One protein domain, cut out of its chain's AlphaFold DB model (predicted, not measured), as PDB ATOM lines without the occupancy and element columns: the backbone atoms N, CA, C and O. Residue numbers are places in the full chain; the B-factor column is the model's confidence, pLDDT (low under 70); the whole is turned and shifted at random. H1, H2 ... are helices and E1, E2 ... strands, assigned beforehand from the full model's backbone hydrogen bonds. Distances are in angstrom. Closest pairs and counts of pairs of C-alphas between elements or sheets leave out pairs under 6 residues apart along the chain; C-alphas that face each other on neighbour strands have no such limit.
ATOM      1  N   ILE A   2     107.408 -24.987  27.802       66.38
ATOM      2  CA  ILE A   2     106.691 -26.062  28.522       66.38
ATOM      3  C   ILE A   2     106.849 -27.450  27.876       66.38
ATOM      4  O   ILE A   2     107.069 -28.438  28.568       66.38
ATOM      5  N   TYR A   3     106.834 -27.513  26.543       60.06
ATOM      6  CA  TYR A   3     107.073 -28.751  25.798       60.06
ATOM      7  C   TYR A   3     108.457 -29.361  26.060       60.06
ATOM      8  O   TYR A   3     108.576 -30.579  26.063       60.06
ATOM      9  N   GLU A   4     109.489 -28.547  26.299       62.66
ATOM     10  CA  GLU A   4     110.846 -29.034  26.594       62.66
ATOM     11  C   GLU A   4     110.922 -29.582  28.022       62.66
ATOM     12  O   GLU A   4     111.478 -30.654  28.244       62.66
ATOM     13  N   PHE A   5     110.277 -28.904  28.975       63.19
ATOM     14  CA  PHE A   5     110.191 -29.377  30.355       63.19
ATOM     15  C   PHE A   5     109.334 -30.644  30.508       63.19
ATOM     16  O   PHE A   5     109.646 -31.488  31.341       63.19
ATOM     17  N   ILE A   6     108.286 -30.808  29.694       61.81
ATOM     18  CA  ILE A   6     107.433 -32.007  29.694       61.81
ATOM     19  C   ILE A   6     108.059 -33.157  28.896       61.81
ATOM     20  O   ILE A   6     107.903 -34.315  29.267       61.81
ATOM     21  N   GLN A   7     108.833 -32.885  27.839       60.00
ATOM     22  CA  GLN A   7     109.635 -33.940  27.207       60.00
ATOM     23  C   GLN A   7     110.662 -34.542  28.174       60.00
ATOM     24  O   GLN A   7     110.957 -35.731  28.071       60.00
ATOM     25  N   ALA A   8     111.154 -33.757  29.137       53.88
ATOM     26  CA  ALA A   8     111.991 -34.266  30.218       53.88
ATOM     27  C   ALA A   8     111.217 -35.138  31.235       53.88
ATOM     28  O   ALA A   8     111.851 -35.909  31.949       53.88
ATOM     29  N   SER A   9     109.876 -35.072  31.289       55.22
ATOM     30  CA  SER A   9     109.028 -35.786  32.266       55.22
ATOM     31  C   SER A   9     108.444 -37.123  31.765       55.22
ATOM     32  O   SER A   9     107.386 -37.543  32.216       55.22
ATOM     33  N   GLU A  10     109.144 -37.820  30.865       61.56
ATOM     34  CA  GLU A  10     108.831 -39.177  30.368       61.56
ATOM     35  C   GLU A  10     107.592 -39.371  29.451       61.56
ATOM     36  O   GLU A  10     106.635 -38.599  29.393       61.56
ATOM     37  N   SER A  11     107.612 -40.498  28.718       62.38
ATOM     38  CA  SER A  11     106.652 -40.952  27.683       62.38
ATOM     39  C   SER A  11     105.197 -41.204  28.143       62.38
ATOM     40  O   SER A  11     104.328 -41.630  27.361       62.38
ATOM     41  N   THR A  12     104.923 -40.984  29.424       76.00
ATOM     42  CA  THR A  12     103.639 -41.218  30.093       76.00
ATOM     43  C   THR A  12     102.815 -39.944  30.251       76.00
ATOM     44  O   THR A  12     101.627 -40.047  30.548       76.00
ATOM     45  N   THR A  13     103.384 -38.766  29.983       84.56
ATOM     46  CA  THR A  13     102.660 -37.492  30.076       84.56
ATOM     47  C   THR A  13     101.612 -37.352  28.962       84.56
ATOM     48  O   THR A  13     101.907 -37.558  27.783       84.56
ATOM     49  N   ILE A  14     100.375 -36.995  29.325       87.25
ATOM     50  CA  ILE A  14      99.260 -36.734  28.389       87.25
ATOM     51  C   ILE A  14      98.862 -35.260  28.311       87.25
ATOM     52  O   ILE A  14      98.072 -34.883  27.446       87.25
ATOM     53  N   GLY A  15      99.389 -34.427  29.199       89.25
ATOM     54  CA  GLY A  15      99.136 -32.996  29.218       89.25
ATOM     55  C   GLY A  15      99.953 -32.310  30.298       89.25
ATOM     56  O   GLY A  15     100.461 -32.954  31.211       89.25
ATOM     57  N   GLY A  16     100.058 -30.995  30.202       90.94
ATOM     58  CA  GLY A  16     100.667 -30.181  31.237       90.94
ATOM     59  C   GLY A  16     100.550 -28.694  30.943       90.94
ATOM     60  O   GLY A  16     100.210 -28.290  29.828       90.94
ATOM     61  N   PHE A  17     100.782 -27.892  31.975       92.62
ATOM     62  CA  PHE A  17     100.616 -26.441  31.951       92.62
ATOM     63  C   PHE A  17     101.543 -25.756  32.965       92.62
ATOM     64  O   PHE A  17     102.009 -26.375  33.927       92.62
ATOM     65  N   ILE A  18     101.807 -24.466  32.752       92.50
ATOM     66  CA  ILE A  18     102.466 -23.611  33.738       92.50
ATOM     67  C   ILE A  18     101.413 -23.076  34.709       92.50
ATOM     68  O   ILE A  18     100.406 -22.497  34.292       92.50
ATOM     69  N   ALA A  19     101.651 -23.245  36.007       93.94
ATOM     70  CA  ALA A  19     100.819 -22.701  37.066       93.94
ATOM     71  C   ALA A  19     101.501 -21.485  37.709       93.94
ATOM     72  O   ALA A  19     102.499 -21.621  38.419       93.94
ATOM     73  N   THR A  20     100.959 -20.291  37.485       93.06
ATOM     74  CA  THR A  20     101.528 -19.049  38.024       93.06
ATOM     75  C   THR A  20     101.149 -18.882  39.489       93.06
ATOM     76  O   THR A  20      99.976 -19.017  39.849       93.06
ATOM     77  N   CYS A  21     102.114 -18.567  40.352       91.88
ATOM     78  CA  CYS A  21     101.834 -18.310  41.758       91.88
ATOM     79  C   CYS A  21     100.939 -17.071  41.906       91.88
ATOM     80  O   CYS A  21     101.245 -15.991  41.401       91.88
ATOM     81  N   ALA A  22      99.831 -17.233  42.624       90.06
ATOM     82  CA  ALA A  22      98.827 -16.205  42.877       90.06
ATOM     83  C   ALA A  22      98.562 -16.042  44.383       90.06
ATOM     84  O   ALA A  22      97.449 -15.722  44.800       90.06
ATOM     85  N   ASP A  23      99.576 -16.298  45.214       83.25
ATOM     86  CA  ASP A  23      99.474 -16.126  46.660       83.25
ATOM     87  C   ASP A  23      99.275 -14.633  47.001       83.25
ATOM     88  O   ASP A  23     100.144 -13.812  46.690       83.25
ATOM     89  N   PRO A  24      98.145 -14.252  47.627       78.06
ATOM     90  CA  PRO A  24      97.805 -12.850  47.844       78.06
ATOM     91  C   PRO A  24      98.729 -12.162  48.855       78.06
ATOM     92  O   PRO A  24      98.940 -10.953  48.762       78.06
ATOM     93  N   ILE A  25      99.307 -12.912  49.801       79.12
ATOM     94  CA  ILE A  25     100.256 -12.366  50.775       79.12
ATOM     95  C   ILE A  25     101.564 -12.046  50.054       79.12
ATOM     96  O   ILE A  25     102.068 -10.931  50.168       79.12
ATOM     97  N   LEU A  26     102.090 -12.980  49.258       78.56
ATOM     98  CA  LEU A  26     103.299 -12.739  48.466       78.56
ATOM     99  C   LEU A  26     103.097 -11.638  47.427       78.56
ATOM    100  O   LEU A  26     103.982 -10.806  47.259       78.56
ATOM    101  N   ALA A  27     101.932 -11.592  46.778       81.50
ATOM    102  CA  ALA A  27     101.601 -10.545  45.819       81.50
ATOM    103  C   ALA A  27     101.602  -9.148  46.449       81.50
ATOM    104  O   ALA A  27     101.908  -8.175  45.767       81.50
ATOM    105  N   HIS A  28     101.289  -9.043  47.741       82.69
ATOM    106  CA  HIS A  28     101.333  -7.781  48.467       82.69
ATOM    107  C   HIS A  28     102.728  -7.465  49.028       82.69
ATOM    108  O   HIS A  28     103.192  -6.332  48.923       82.69
ATOM    109  N   VAL A  29     103.401  -8.456  49.621       84.06
ATOM    110  CA  VAL A  29     104.658  -8.264  50.365       84.06
ATOM    111  C   VAL A  29     105.877  -8.221  49.441       84.06
ATOM    112  O   VAL A  29     106.776  -7.410  49.652       84.06
ATOM    113  N   ASN A  30     105.942  -9.098  48.435       82.50
ATOM    114  CA  ASN A  30     107.062  -9.158  47.498       82.50
ATOM    115  C   ASN A  30     106.642  -9.753  46.134       82.50
ATOM    116  O   ASN A  30     106.925 -10.923  45.853       82.50
ATOM    117  N   PRO A  31     106.010  -8.947  45.257       79.56
ATOM    118  CA  PRO A  31     105.508  -9.408  43.960       79.56
ATOM    119  C   PRO A  31     106.580 -10.055  43.071       79.56
ATOM    120  O   PRO A  31     106.277 -10.949  42.282       79.56
ATOM    121  N   ALA A  32     107.844  -9.634  43.202       81.62
ATOM    122  CA  ALA A  32     108.951 -10.172  42.415       81.62
ATOM    123  C   ALA A  32     109.213 -11.664  42.698       81.62
ATOM    124  O   ALA A  32     109.730 -12.368  41.833       81.62
ATOM    125  N   GLN A  33     108.822 -12.163  43.876       81.25
ATOM    126  CA  GLN A  33     108.958 -13.575  44.241       81.25
ATOM    127  C   GLN A  33     107.811 -14.461  43.747       81.25
ATOM    128  O   GLN A  33     107.896 -15.674  43.896       81.25
ATOM    129  N   LEU A  34     106.745 -13.912  43.156       80.25
ATOM    130  CA  LEU A  34     105.662 -14.751  42.628       80.25
ATOM    131  C   LEU A  34     106.187 -15.683  41.532       80.25
ATOM    132  O   LEU A  34     106.027 -16.895  41.632       80.25
ATOM    133  N   LYS A  35     106.921 -15.123  40.564       78.56
ATOM    134  CA  LYS A  35     107.468 -15.879  39.426       78.56
ATOM    135  C   LYS A  35     108.445 -16.975  39.841       78.56
ATOM    136  O   LYS A  35     108.540 -18.000  39.183       78.56
ATOM    137  N   THR A  36     109.161 -16.791  40.952       82.81
ATOM    138  CA  THR A  36     110.102 -17.802  41.471       82.81
ATOM    139  C   THR A  36     109.390 -18.979  42.141       82.81
ATOM    140  O   THR A  36     110.019 -19.970  42.518       82.81
ATOM    141  N   LYS A  37     108.069 -18.872  42.319       88.38
ATOM    142  CA  LYS A  37     107.205 -19.925  42.844       88.38
ATOM    143  C   LYS A  37     106.278 -20.522  41.794       88.38
ATOM    144  O   LYS A  37     105.477 -21.375  42.173       88.38
ATOM    145  N   ASP A  38     106.379 -20.101  40.535       91.25
ATOM    146  CA  ASP A  38     105.627 -20.713  39.446       91.25
ATOM    147  C   ASP A  38     105.965 -22.202  39.356       91.25
ATOM    148  O   ASP A  38     107.090 -22.638  39.639       91.25
ATOM    149  N   LEU A  39     104.955 -22.988  39.004       92.81
ATOM    150  CA  LEU A  39     105.068 -24.429  38.883       92.81
ATOM    151  C   LEU A  39     104.923 -24.839  37.429       92.81
ATOM    152  O   LEU A  39     104.175 -24.229  36.668       92.81
ATOM    153  N   ILE A  40     105.572 -25.936  37.079       91.44
ATOM    154  CA  ILE A  40     105.137 -26.769  35.972       91.44
ATOM    155  C   ILE A  40     104.305 -27.915  36.532       91.44
ATOM    156  O   ILE A  40     104.663 -28.498  37.555       91.44
ATOM    157  N   VAL A  41     103.186 -28.214  35.878       92.00
ATOM    158  CA  VAL A  41     102.291 -29.312  36.244       92.00
ATOM    159  C   VAL A  41     102.169 -30.261  35.059       92.00
ATOM    160  O   VAL A  41     101.929 -29.821  33.934       92.00
ATOM    161  N   SER A  42     102.320 -31.554  35.324       91.00
ATOM    162  CA  SER A  42     102.177 -32.651  34.370       91.00
ATOM    163  C   SER A  42     101.048 -33.583  34.809       91.00
ATOM    164  O   SER A  42     100.892 -33.865  35.998       91.00
ATOM    165  N   ILE A  43     100.257 -34.053  33.844       90.06
ATOM    166  CA  ILE A  43      99.229 -35.080  34.030       90.06
ATOM    167  C   ILE A  43      99.651 -36.306  33.229       90.06
ATOM    168  O   ILE A  43      99.859 -36.225  32.013       90.06
ATOM    169  N   HIS A  44      99.757 -37.449  33.896       89.19
ATOM    170  CA  HIS A  44     100.158 -38.710  33.278       89.19
ATOM    171  C   HIS A  44      98.954 -39.543  32.811       89.19
ATOM    172  O   HIS A  44      97.799 -39.265  33.138       89.19
ATOM    173  N   LYS A  45      99.219 -40.574  31.994       87.00
ATOM    174  CA  LYS A  45      98.212 -41.495  31.421       87.00
ATOM    175  C   LYS A  45      97.335 -42.184  32.468       87.00
ATOM    176  O   LYS A  45      96.192 -42.505  32.165       87.00
ATOM    177  N   ASP A  46      97.880 -42.443  33.648       87.88
ATOM    178  CA  ASP A  46      97.185 -43.042  34.790       87.88
ATOM    179  C   ASP A  46      96.430 -42.009  35.642       87.88
ATOM    180  O   ASP A  46      95.876 -42.366  36.675       87.88
ATOM    181  N   HIS A  47      96.374 -40.751  35.192       86.75
ATOM    182  CA  HIS A  47      95.809 -39.604  35.901       86.75
ATOM    183  C   HIS A  47      96.580 -39.174  37.155       86.75
ATOM    184  O   HIS A  47      96.114 -38.287  37.866       86.75
ATOM    185  N   SER A  48      97.778 -39.709  37.400       90.12
ATOM    186  CA  SER A  48      98.665 -39.126  38.406       90.12
ATOM    187  C   SER A  48      99.096 -37.716  37.983       90.12
ATOM    188  O   SER A  48      99.251 -37.403  36.794       90.12
ATOM    189  N   ILE A  49      99.234 -36.835  38.973       91.50
ATOM    190  CA  ILE A  49      99.563 -35.423  38.773       91.50
ATOM    191  C   ILE A  49     100.913 -35.172  39.415       91.50
ATOM    192  O   ILE A  49     101.092 -35.416  40.605       91.50
ATOM    193  N   PHE A  50     101.839 -34.616  38.650       91.44
ATOM    194  CA  PHE A  50     103.150 -34.221  39.142       91.44
ATOM    195  C   PHE A  50     103.329 -32.724  38.985       91.44
ATOM    196  O   PHE A  50     102.876 -32.128  38.007       91.44
ATOM    197  N   ALA A  51     104.007 -32.100  39.939       92.44
ATOM    198  CA  ALA A  51     104.371 -30.701  39.839       92.44
ATOM    199  C   ALA A  51     105.803 -30.462  40.307       92.44
ATOM    200  O   ALA A  51     106.292 -31.123  41.219       92.44
ATOM    201  N   ALA A  52     106.457 -29.482  39.700       91.12
ATOM    202  CA  ALA A  52     107.786 -29.031  40.085       91.12
ATOM    203  C   ALA A  52     107.835 -27.503  40.062       91.12
ATOM    204  O   ALA A  52     107.123 -26.861  39.289       91.12
ATOM    205  N   ARG A  53     108.686 -26.901  40.898       90.56
ATOM    206  CA  ARG A  53     108.991 -25.465  40.786       90.56
ATOM    207  C   ARG A  53     109.803 -25.228  39.523       90.56
ATOM    208  O   ARG A  53     110.755 -25.963  39.279       90.56
ATOM    209  N   ILE A  54     109.473 -24.181  38.777       84.88
ATOM    210  CA  ILE A  54     110.280 -23.766  37.629       84.88
ATOM    211  C   ILE A  54     111.585 -23.169  38.174       84.88
ATOM    212  O   ILE A  54     111.542 -22.169  38.899       84.88
ATOM    213  N   PRO A  55     112.747 -23.777  37.895       73.81
ATOM    214  CA  PRO A  55     114.001 -23.306  38.440       73.81
ATOM    215  C   PRO A  55     114.435 -22.036  37.700       73.81
ATOM    216  O   PRO A  55     114.211 -21.871  36.503       73.81
ATOM    217  N   LEU A  56     115.076 -21.119  38.426       64.81
ATOM    218  CA  LEU A  56     115.652 -19.895  37.849       64.81
ATOM    219  C   LEU A  56     116.978 -20.151  37.106       64.81
ATOM    220  O   LEU A  56     117.479 -19.258  36.430       64.81
ATOM    221  N   ALA A  57     117.549 -21.345  37.261       64.88
ATOM    222  CA  ALA A  57     118.792 -21.804  36.647       64.88
ATOM    223  C   ALA A  57     118.597 -23.229  36.099       64.88
ATOM    224  O   ALA A  57     117.611 -23.876  36.447       64.88
ATOM    225  N   GLU A  58     119.525 -23.720  35.272       57.88
ATOM    226  CA  GLU A  58     119.527 -25.079  34.695       57.88
ATOM    227  C   GLU A  58     119.781 -26.164  35.761       57.88
ATOM    228  O   GLU A  58     120.789 -26.863  35.753       57.88
ATOM    229  N   ASN A  59     118.865 -26.282  36.717       64.06
ATOM    230  CA  ASN A  59     118.818 -27.367  37.682       64.06
ATOM    231  C   ASN A  59     117.754 -28.382  37.265       64.06
ATOM    232  O   ASN A  59     116.777 -28.056  36.590       64.06
ATOM    233  N   GLU A  60     117.937 -29.612  37.728       70.62
ATOM    234  CA  GLU A  60     116.967 -30.686  37.574       70.62
ATOM    235  C   GLU A  60     115.630 -30.318  38.239       70.62
ATOM    236  O   GLU A  60     115.586 -29.750  39.336       70.62
ATOM    237  N   LEU A  61     114.526 -30.621  37.552       80.06
ATOM    238  CA  LEU A  61     113.186 -30.428  38.093       80.06
ATOM    239  C   LEU A  61     112.923 -31.473  39.176       80.06
ATOM    240  O   LEU A  61     112.837 -32.665  38.890       80.06
ATOM    241  N   ASN A  62     112.735 -31.018  40.416       85.62
ATOM    242  CA  ASN A  62     112.271 -31.888  41.489       85.62
ATOM    243  C   ASN A  62     110.753 -32.086  41.372       85.62
ATOM    244  O   ASN A  62     109.972 -31.247  41.832       85.62
ATOM    245  N   TRP A  63     110.354 -33.171  40.711       88.25
ATOM    246  CA  TRP A  63     108.955 -33.541  40.532       88.25
ATOM    247  C   TRP A  63     108.377 -34.148  41.806       88.25
ATOM    248  O   TRP A  63     108.909 -35.102  42.368       88.25
ATOM    249  N   ILE A  64     107.246 -33.602  42.238       91.56
ATOM    250  CA  ILE A  64     106.501 -34.056  43.406       91.56
ATOM    251  C   ILE A  64     105.130 -34.515  42.930       91.56
ATOM    252  O   ILE A  64     104.409 -33.755  42.278       91.56
ATOM    253  N   GLU A  65     104.764 -35.747  43.270       92.12
ATOM    254  CA  GLU A  65     103.412 -36.246  43.042       92.12
ATOM    255  C   GLU A  65     102.419 -35.490  43.935       92.12
ATOM    256  O   GLU A  65     102.595 -35.366  45.153       92.12
ATOM    257  N   LEU A  66     101.363 -34.960  43.327       91.62
ATOM    258  CA  LEU A  66     100.291 -34.260  44.011       91.62
ATOM    259  C   LEU A  66      99.095 -35.190  44.186       91.62
ATOM    260  O   LEU A  66      98.341 -35.444  43.250       91.62
ATOM    261  N   SER A  67      98.867 -35.624  45.423       88.25
ATOM    262  CA  SER A  67      97.663 -36.379  45.766       88.25
ATOM    263  C   SER A  67      96.405 -35.517  45.555       88.25
ATOM    264  O   SER A  67      96.400 -34.349  45.976       88.25
ATOM    265  N   PRO A  68      95.316 -36.057  44.982       83.56
ATOM    266  CA  PRO A  68      94.086 -35.306  44.724       83.56
ATOM    267  C   PRO A  68      93.515 -34.608  45.964       83.56
ATOM    268  O   PRO A  68      93.028 -33.481  45.881       83.56
ATOM    269  N   GLU A  69      93.637 -35.204  47.157       87.44
ATOM    270  CA  GLU A  69      93.170 -34.576  48.394       87.44
ATOM    271  C   GLU A  69      93.947 -33.305  48.776       87.44
ATOM    272  O   GLU A  69      93.439 -32.477  49.548       87.44
ATOM    273  N   ASN A  70      95.155 -33.125  48.232       90.38
ATOM    274  CA  ASN A  70      95.993 -31.948  48.446       90.38
ATOM    275  C   ASN A  70      95.649 -30.808  47.488       90.38
ATOM    276  O   ASN A  70      96.026 -29.673  47.776       90.38
ATOM    277  N   ILE A  71      94.914 -31.074  46.410       92.69
ATOM    278  CA  ILE A  71      94.509 -30.075  45.423       92.69
ATOM    279  C   ILE A  71      93.072 -29.632  45.721       92.69
ATOM    280  O   ILE A  71      92.202 -30.413  46.108       92.69
ATOM    281  N   LYS A  72      92.795 -28.335  45.591       92.69
ATOM    282  CA  LYS A  72      91.437 -27.797  45.721       92.69
ATOM    283  C   LYS A  72      91.202 -26.685  44.716       92.69
ATOM    284  O   LYS A  72      91.936 -25.702  44.719       92.69
ATOM    285  N   LYS A  73      90.126 -26.786  43.934       92.19
ATOM    286  CA  LYS A  73      89.648 -25.685  43.088       92.19
ATOM    287  C   LYS A  73      89.366 -24.447  43.937       92.19
ATOM    288  O   LYS A  73      88.728 -24.542  44.989       92.19
ATOM    289  N   GLN A  74      89.822 -23.293  43.475       89.31
ATOM    290  CA  GLN A  74      89.530 -22.008  44.093       89.31
ATOM    291  C   GLN A  74      88.768 -21.122  43.116       89.31
ATOM    292  O   GLN A  74      88.962 -21.184  41.904       89.31
ATOM    293  N   THR A  75      87.882 -20.294  43.655       85.94
ATOM    294  CA  THR A  75      87.110 -19.322  42.887       85.94
ATOM    295  C   THR A  75      87.383 -17.933  43.434       85.94
ATOM    296  O   THR A  75      87.389 -17.711  44.645       85.94
ATOM    297  N   SER A  76      87.617 -16.986  42.532       82.81
ATOM    298  CA  SER A  76      87.740 -15.577  42.885       82.81
ATOM    299  C   SER A  76      86.402 -14.882  42.672       82.81
ATOM    300  O   SER A  76      85.806 -15.000  41.604       82.81
ATOM    301  N   LEU A  77      85.947 -14.118  43.667       84.25
ATOM    302  CA  LEU A  77      84.765 -13.261  43.521       84.25
ATOM    303  C   LEU A  77      85.010 -12.113  42.533       84.25
ATOM    304  O   LEU A  77      84.085 -11.675  41.859       84.25
ATOM    305  N   LEU A  78      86.256 -11.640  42.438       86.06
ATOM    306  CA  LEU A  78      86.647 -10.536  41.557       86.06
ATOM    307  C   LEU A  78      86.951 -11.009  40.129       86.06
ATOM    308  O   LEU A  78      86.868 -10.225  39.190       86.06
ATOM    309  N   ALA A  79      87.304 -12.286  39.966       86.75
ATOM    310  CA  ALA A  79      87.669 -12.883  38.686       86.75
ATOM    311  C   ALA A  79      87.067 -14.300  38.558       86.75
ATOM    312  O   ALA A  79      87.792 -15.297  38.627       86.75
ATOM    313  N   PRO A  80      85.736 -14.419  38.389       83.69
ATOM    314  CA  PRO A  80      85.021 -15.700  38.469       83.69
ATOM    315  C   PRO A  80      85.352 -16.669  37.329       83.69
ATOM    316  O   PRO A  80      85.169 -17.877  37.464       83.69
ATOM    317  N   ASN A  81      85.853 -16.151  36.208       87.06
ATOM    318  CA  ASN A  81      86.233 -16.960  35.051       87.06
ATOM    319  C   ASN A  81      87.670 -17.483  35.123       87.06
ATOM    320  O   ASN A  81      88.054 -18.298  34.288       87.06
ATOM    321  N   THR A  82      88.445 -17.037  36.108       90.75
ATOM    322  CA  THR A  82      89.854 -17.383  36.228       90.75
ATOM    323  C   THR A  82      90.031 -18.741  36.913       90.75
ATOM    324  O   THR A  82      89.373 -19.045  37.910       90.75
ATOM    325  N   CYS A  83      90.922 -19.570  36.369       94.00
ATOM    326  CA  CYS A  83      91.104 -20.959  36.783       94.00
ATOM    327  C   CYS A  83      92.156 -21.083  37.892       94.00
ATOM    328  O   CYS A  83      93.334 -21.298  37.620       94.00
ATOM    329  N   TYR A  84      91.723 -20.951  39.149       94.19
ATOM    330  CA  TYR A  84      92.601 -21.107  40.307       94.19
ATOM    331  C   TYR A  84      92.484 -22.483  40.965       94.19
ATOM    332  O   TYR A  84      91.402 -23.068  41.070       94.19
ATOM    333  N   PHE A  85      93.596 -22.946  41.523       94.50
ATOM    334  CA  PHE A  85      93.636 -24.060  42.461       94.50
ATOM    335  C   PHE A  85      94.607 -23.768  43.604       94.50
ATOM    336  O   PHE A  85      95.514 -22.949  43.488       94.50
ATOM    337  N   GLY A  86      94.396 -24.424  44.737       93.75
ATOM    338  CA  GLY A  86      95.296 -24.384  45.878       93.75
ATOM    339  C   GLY A  86      95.888 -25.754  46.159       93.75
ATOM    340  O   GLY A  86      95.181 -26.759  46.078       93.75
ATOM    341  N   ILE A  87      97.159 -25.764  46.548       93.88
ATOM    342  CA  ILE A  87      97.844 -26.922  47.119       93.88
ATOM    343  C   ILE A  87      97.857 -26.740  48.640       93.88
ATOM    344  O   ILE A  87      98.417 -25.771  49.150       93.88
ATOM    345  N   LYS A  88      97.204 -27.650  49.371       90.75
ATOM    346  CA  LYS A  88      96.893 -27.499  50.807       90.75
ATOM    347  C   LYS A  88      98.073 -27.717  51.751       90.75
ATOM    348  O   LYS A  88      98.032 -27.232  52.876       90.75
ATOM    349  N   ARG A  89      99.084 -28.489  51.349       86.81
ATOM    350  CA  ARG A  89     100.232 -28.858  52.195       86.81
ATOM    351  C   ARG A  89     101.436 -29.265  51.348       86.81
ATOM    352  O   ARG A  89     101.278 -29.564  50.170       86.81
ATOM    353  N   GLY A  90     102.607 -29.322  51.979       87.62
ATOM    354  CA  GLY A  90     103.869 -29.703  51.341       87.62
ATOM    355  C   GLY A  90     104.651 -28.516  50.778       87.62
ATOM    356  O   GLY A  90     104.274 -27.358  50.951       87.62
ATOM    357  N   GLU A  91     105.758 -28.810  50.099       88.50
ATOM    358  CA  GLU A  91     106.717 -27.807  49.605       88.50
ATOM    359  C   GLU A  91     106.147 -26.883  48.520       88.50
ATOM    360  O   GLU A  91     106.624 -25.761  48.320       88.50
ATOM    361  N   LEU A  92     105.106 -27.350  47.831       92.19
ATOM    362  CA  LEU A  92     104.387 -26.617  46.791       92.19
ATOM    363  C   LEU A  92     103.117 -25.943  47.331       92.19
ATOM    364  O   LEU A  92     102.249 -25.570  46.556       92.19
ATOM    365  N   HIS A  93     102.975 -25.795  48.655       91.88
ATOM    366  CA  HIS A  93     101.832 -25.106  49.252       91.88
ATOM    367  C   HIS A  93     101.683 -23.677  48.707       91.88
ATOM    368  O   HIS A  93     102.630 -22.882  48.728       91.88
ATOM    369  N   GLY A  94     100.465 -23.341  48.286       91.50
ATOM    370  CA  GLY A  94     100.138 -22.031  47.742       91.50
ATOM    371  C   GLY A  94      98.853 -22.034  46.922       91.50
ATOM    372  O   GLY A  94      98.199 -23.066  46.753       91.50
ATOM    373  N   THR A  95      98.500 -20.855  46.416       93.00
ATOM    374  CA  THR A  95      97.423 -20.671  45.436       93.00
ATOM    375  C   THR A  95      98.031 -20.368  44.077       93.00
ATOM    376  O   THR A  95      98.961 -19.564  43.978       93.00
ATOM    377  N   TYR A  96      97.500 -21.009  43.043       94.31
ATOM    378  CA  TYR A  96      98.050 -21.006  41.698       94.31
ATOM    379  C   TYR A  96      96.966 -20.767  40.658       94.31
ATOM    380  O   TYR A  96      95.830 -21.222  40.793       94.31
ATOM    381  N   LEU A  97      97.347 -20.045  39.614       94.31
ATOM    382  CA  LEU A  97      96.577 -19.813  38.407       94.31
ATOM    383  C   LEU A  97      97.019 -20.807  37.336       94.31
ATOM    384  O   LEU A  97      98.199 -20.835  37.000       94.31
ATOM    385  N   VAL A  98      96.089 -21.563  36.756       94.56
ATOM    386  CA  VAL A  98      96.341 -22.274  35.495       94.56
ATOM    387  C   VAL A  98      96.553 -21.220  34.406       94.56
ATOM    388  O   VAL A  98      95.631 -20.460  34.108       94.56
ATOM    389  N   SER A  99      97.774 -21.113  33.877       90.38
ATOM    390  CA  SER A  99      98.096 -20.143  32.827       90.38
ATOM    391  C   SER A  99      97.708 -20.661  31.439       90.38
ATOM    392  O   SER A  99      97.412 -21.842  31.259       90.38
ATOM    393  N   ASN A 100      97.755 -19.773  30.447       88.81
ATOM    394  CA  ASN A 100      97.538 -20.110  29.042       88.81
ATOM    395  C   ASN A 100      98.763 -20.762  28.367       88.81
ATOM    396  O   ASN A 100      98.676 -21.134  27.197       88.81
ATOM    397  N   ASP A 101      99.892 -20.904  29.072       89.69
ATOM    398  CA  ASP A 101     101.029 -21.708  28.616       89.69
ATOM    399  C   ASP A 101     100.770 -23.176  28.983       89.69
ATOM    400  O   ASP A 101     101.082 -23.643  30.083       89.69
ATOM    401  N   LEU A 102     100.088 -23.872  28.072       90.19
ATOM    402  CA  LEU A 102      99.597 -25.236  28.241       90.19
ATOM    403  C   LEU A 102      99.768 -26.073  26.971       90.19
ATOM    404  O   LEU A 102      99.843 -25.556  25.855       90.19
ATOM    405  N   ILE A 103      99.790 -27.395  27.137       87.75
ATOM    406  CA  ILE A 103      99.773 -28.346  26.024       87.75
ATOM    407  C   ILE A 103      98.321 -28.592  25.613       87.75
ATOM    408  O   ILE A 103      97.621 -29.396  26.228       87.75
ATOM    409  N   ALA A 104      97.863 -27.935  24.552       85.62
ATOM    410  CA  ALA A 104      96.545 -28.212  23.994       85.62
ATOM    411  C   ALA A 104      96.524 -29.579  23.285       85.62
ATOM    412  O   ALA A 104      97.400 -29.897  22.478       85.62
ATOM    413  N   ASN A 105      95.519 -30.400  23.574       86.00
ATOM    414  CA  ASN A 105      95.290 -31.692  22.936       86.00
ATOM    415  C   ASN A 105      93.806 -32.099  23.008       86.00
ATOM    416  O   ASN A 105      92.960 -31.352  23.488       86.00
ATOM    417  N   LYS A 106      93.475 -33.304  22.524       86.19
ATOM    418  CA  LYS A 106      92.085 -33.793  22.461       86.19
ATOM    419  C   LYS A 106      91.392 -33.959  23.824       86.19
ATOM    420  O   LYS A 106      90.174 -34.082  23.850       86.19
ATOM    421  N   TYR A 107      92.154 -34.032  24.916       84.19
ATOM    422  CA  TYR A 107      91.647 -34.150  26.285       84.19
ATOM    423  C   TYR A 107      91.624 -32.802  27.008       84.19
ATOM    424  O   TYR A 107      90.697 -32.541  27.766       84.19
ATOM    425  N   PHE A 108      92.623 -31.954  26.758       89.94
ATOM    426  CA  PHE A 108      92.778 -30.664  27.422       89.94
ATOM    427  C   PHE A 108      92.976 -29.562  26.387       89.94
ATOM    428  O   PHE A 108      94.032 -29.474  25.766       89.94
ATOM    429  N   SER A 109      91.964 -28.724  26.184       90.50
ATOM    430  CA  SER A 109      91.991 -27.657  25.176       90.50
ATOM    431  C   SER A 109      92.221 -26.271  25.778       90.50
ATOM    432  O   SER A 109      92.622 -25.357  25.062       90.50
ATOM    433  N   ASN A 110      91.940 -26.096  27.070       92.44
ATOM    434  CA  ASN A 110      92.020 -24.814  27.768       92.44
ATOM    435  C   ASN A 110      92.289 -24.999  29.275       92.44
ATOM    436  O   ASN A 110      92.330 -26.116  29.794       92.44
ATOM    437  N   GLU A 111      92.444 -23.888  29.990       93.81
ATOM    438  CA  GLU A 111      92.767 -23.830  31.416       93.81
ATOM    439  C   GLU A 111      91.712 -24.508  32.299       93.81
ATOM    440  O   GLU A 111      92.040 -25.092  33.334       93.81
ATOM    441  N   ARG A 112      90.436 -24.442  31.904       93.25
ATOM    442  CA  ARG A 112      89.335 -25.051  32.656       93.25
ATOM    443  C   ARG A 112      89.359 -26.569  32.537       93.25
ATOM    444  O   ARG A 112      89.185 -27.230  33.556       93.25
ATOM    445  N   ASP A 113      89.652 -27.099  31.352       92.81
ATOM    446  CA  ASP A 113      89.814 -28.545  31.152       92.81
ATOM    447  C   ASP A 113      90.944 -29.086  32.042       92.81
ATOM    448  O   ASP A 113      90.788 -30.113  32.702       92.81
ATOM    449  N   TYR A 114      92.068 -28.362  32.117       92.50
ATOM    450  CA  TYR A 114      93.186 -28.709  32.998       92.50
ATOM    451  C   TYR A 114      92.817 -28.620  34.481       92.50
ATOM    452  O   TYR A 114      93.124 -29.537  35.243       92.50
ATOM    453  N   LEU A 115      92.133 -27.550  34.896       92.69
ATOM    454  CA  LEU A 115      91.683 -27.378  36.277       92.69
ATOM    455  C   LEU A 115      90.729 -28.497  36.715       92.69
ATOM    456  O   LEU A 115      90.824 -28.984  37.840       92.69
ATOM    457  N   ASP A 116      89.811 -28.899  35.843       90.25
ATOM    458  CA  ASP A 116      88.878 -29.980  36.140       90.25
ATOM    459  C   ASP A 116      89.604 -31.338  36.139       90.25
ATOM    460  O   ASP A 116      89.366 -32.156  37.028       90.25
ATOM    461  N   GLY A 117      90.577 -31.542  35.243       87.44
ATOM    462  CA  GLY A 117      91.437 -32.728  35.219       87.44
ATOM    463  C   GLY A 117      92.216 -32.949  36.519       87.44
ATOM    464  O   GLY A 117      92.160 -34.039  37.090       87.44
ATOM    465  N   ILE A 118      92.886 -31.916  37.041       87.88
ATOM    466  CA  ILE A 118      93.712 -32.058  38.253       87.88
ATOM    467  C   ILE A 118      92.901 -32.211  39.549       87.88
ATOM    468  O   ILE A 118      93.421 -32.673  40.558       87.88
ATOM    469  N   VAL A 119      91.630 -31.801  39.555       80.56
ATOM    470  CA  VAL A 119      90.756 -31.906  40.737       80.56
ATOM    471  C   VAL A 119      89.963 -33.218  40.740       80.56
ATOM    472  O   VAL A 119      89.555 -33.679  41.805       80.56
ATOM    473  N   LEU A 120      89.730 -33.816  39.567       69.62
ATOM    474  CA  LEU A 120      88.947 -35.048  39.405       69.62
ATOM    475  C   LEU A 120      89.791 -36.321  39.285       69.62
ATOM    476  O   LEU A 120      89.218 -37.413  39.284       69.62
ATOM    477  N   SER A 121      91.113 -36.194  39.171       59.75
ATOM    478  CA  SER A 121      92.026 -37.341  39.184       59.75
ATOM    479  C   SER A 121      91.863 -38.112  40.502       59.75
ATOM    480  O   SER A 121      91.743 -37.497  41.561       59.75
TER     481      SER A 121
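What this domain is: This is residues 2 to 121 of the 122 residues of an uncharacterized protein of Exiguobacterium sp. Helios (UniProt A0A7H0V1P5). A strongly twisted, curled sheet of six strands wraps partly round H3, which packs in its hollow and comes near each of the six strands. The short helix H1 packs on the opposite face, over E1, while H2 lies far out at one end of the domain. The printed part has 120 residues, with three named helices and six named strands in the order H1 E1 H2 E2 E3 E4 E5 E6 H3; the sheet runs E3 E2 E1 E6 E5 E4, antiparallel throughout. The class is mixed, helices and strands, with under half of the residues in named elements. The whole is compact, with a radius of gyration of the C-alphas of 13.5 A and spans of 40 by 33 by 24 A.

Where its parts are: H1 is residues 2 to 7, beginning at C-alpha 2 (106.691, -26.062, 28.522). E1, residues 13 to 21, is 22.5 A long and ends at C-alpha 21 (101.834, -18.310, 41.758). H2 is residues 24 to 29. E2, residues 39 to 44, is 16.1 A long, and E3, residues 49 to 53, is 13.9 A long. E4 is residues 71 to 74 and E5 is residues 84 to 87. E6, residues 94 to 102, is 19.8 A long and bends by 60 degrees at residue 99. H3, residues 111 to 120, is 14.3 A long and ends at C-alpha 120 (88.947, -35.048, 39.405).

How they stand to each other: The edge strands of the sheet are E3 and E4. E2 and E3 form a hairpin, with N 42 and O 50 at 2.8 A. Between E2 and E1, N 19 and O 39 are 2.8 A apart. Between E1 and E6, N 97 and O 20 are 2.8 A apart. E4, E5 and E6 form a meander, each strand the antiparallel neighbour of the one before, with N 96 and O 85 at 2.8 A and N 86 and O 72 at 2.8 A. H3 is on the sheet; its closest C-alphas to E6 are Glu 111 and Val 98, 5.6 A, and to E4, Val 119 and Ile 71, 6.3 A. H1 is on the opposite face, over E1 at a height over the sheet of 8.3 A, slantwise to the strands at 41 degrees to E1 on the local plane. H2 is only just not on the sheet, with 4 pairs of C-alphas within 10 A. In H1, H2 and H3 every O i to N i+4 pair is within hydrogen-bond range.

The domain as a whole: The C-alphas of Val 29 and Lys 106, the two farthest apart, are 39.9 A apart. The printed part has no cut. The link from E3 to E4, residues 54 to 70, is long; within it residues 64 to 65 pair antiparallel with residues 50 to 51 of E3. The mean pLDDT of the printed part is 84.6, and residues 2 to 11, 56 to 59 and 120 to 121 are under 70.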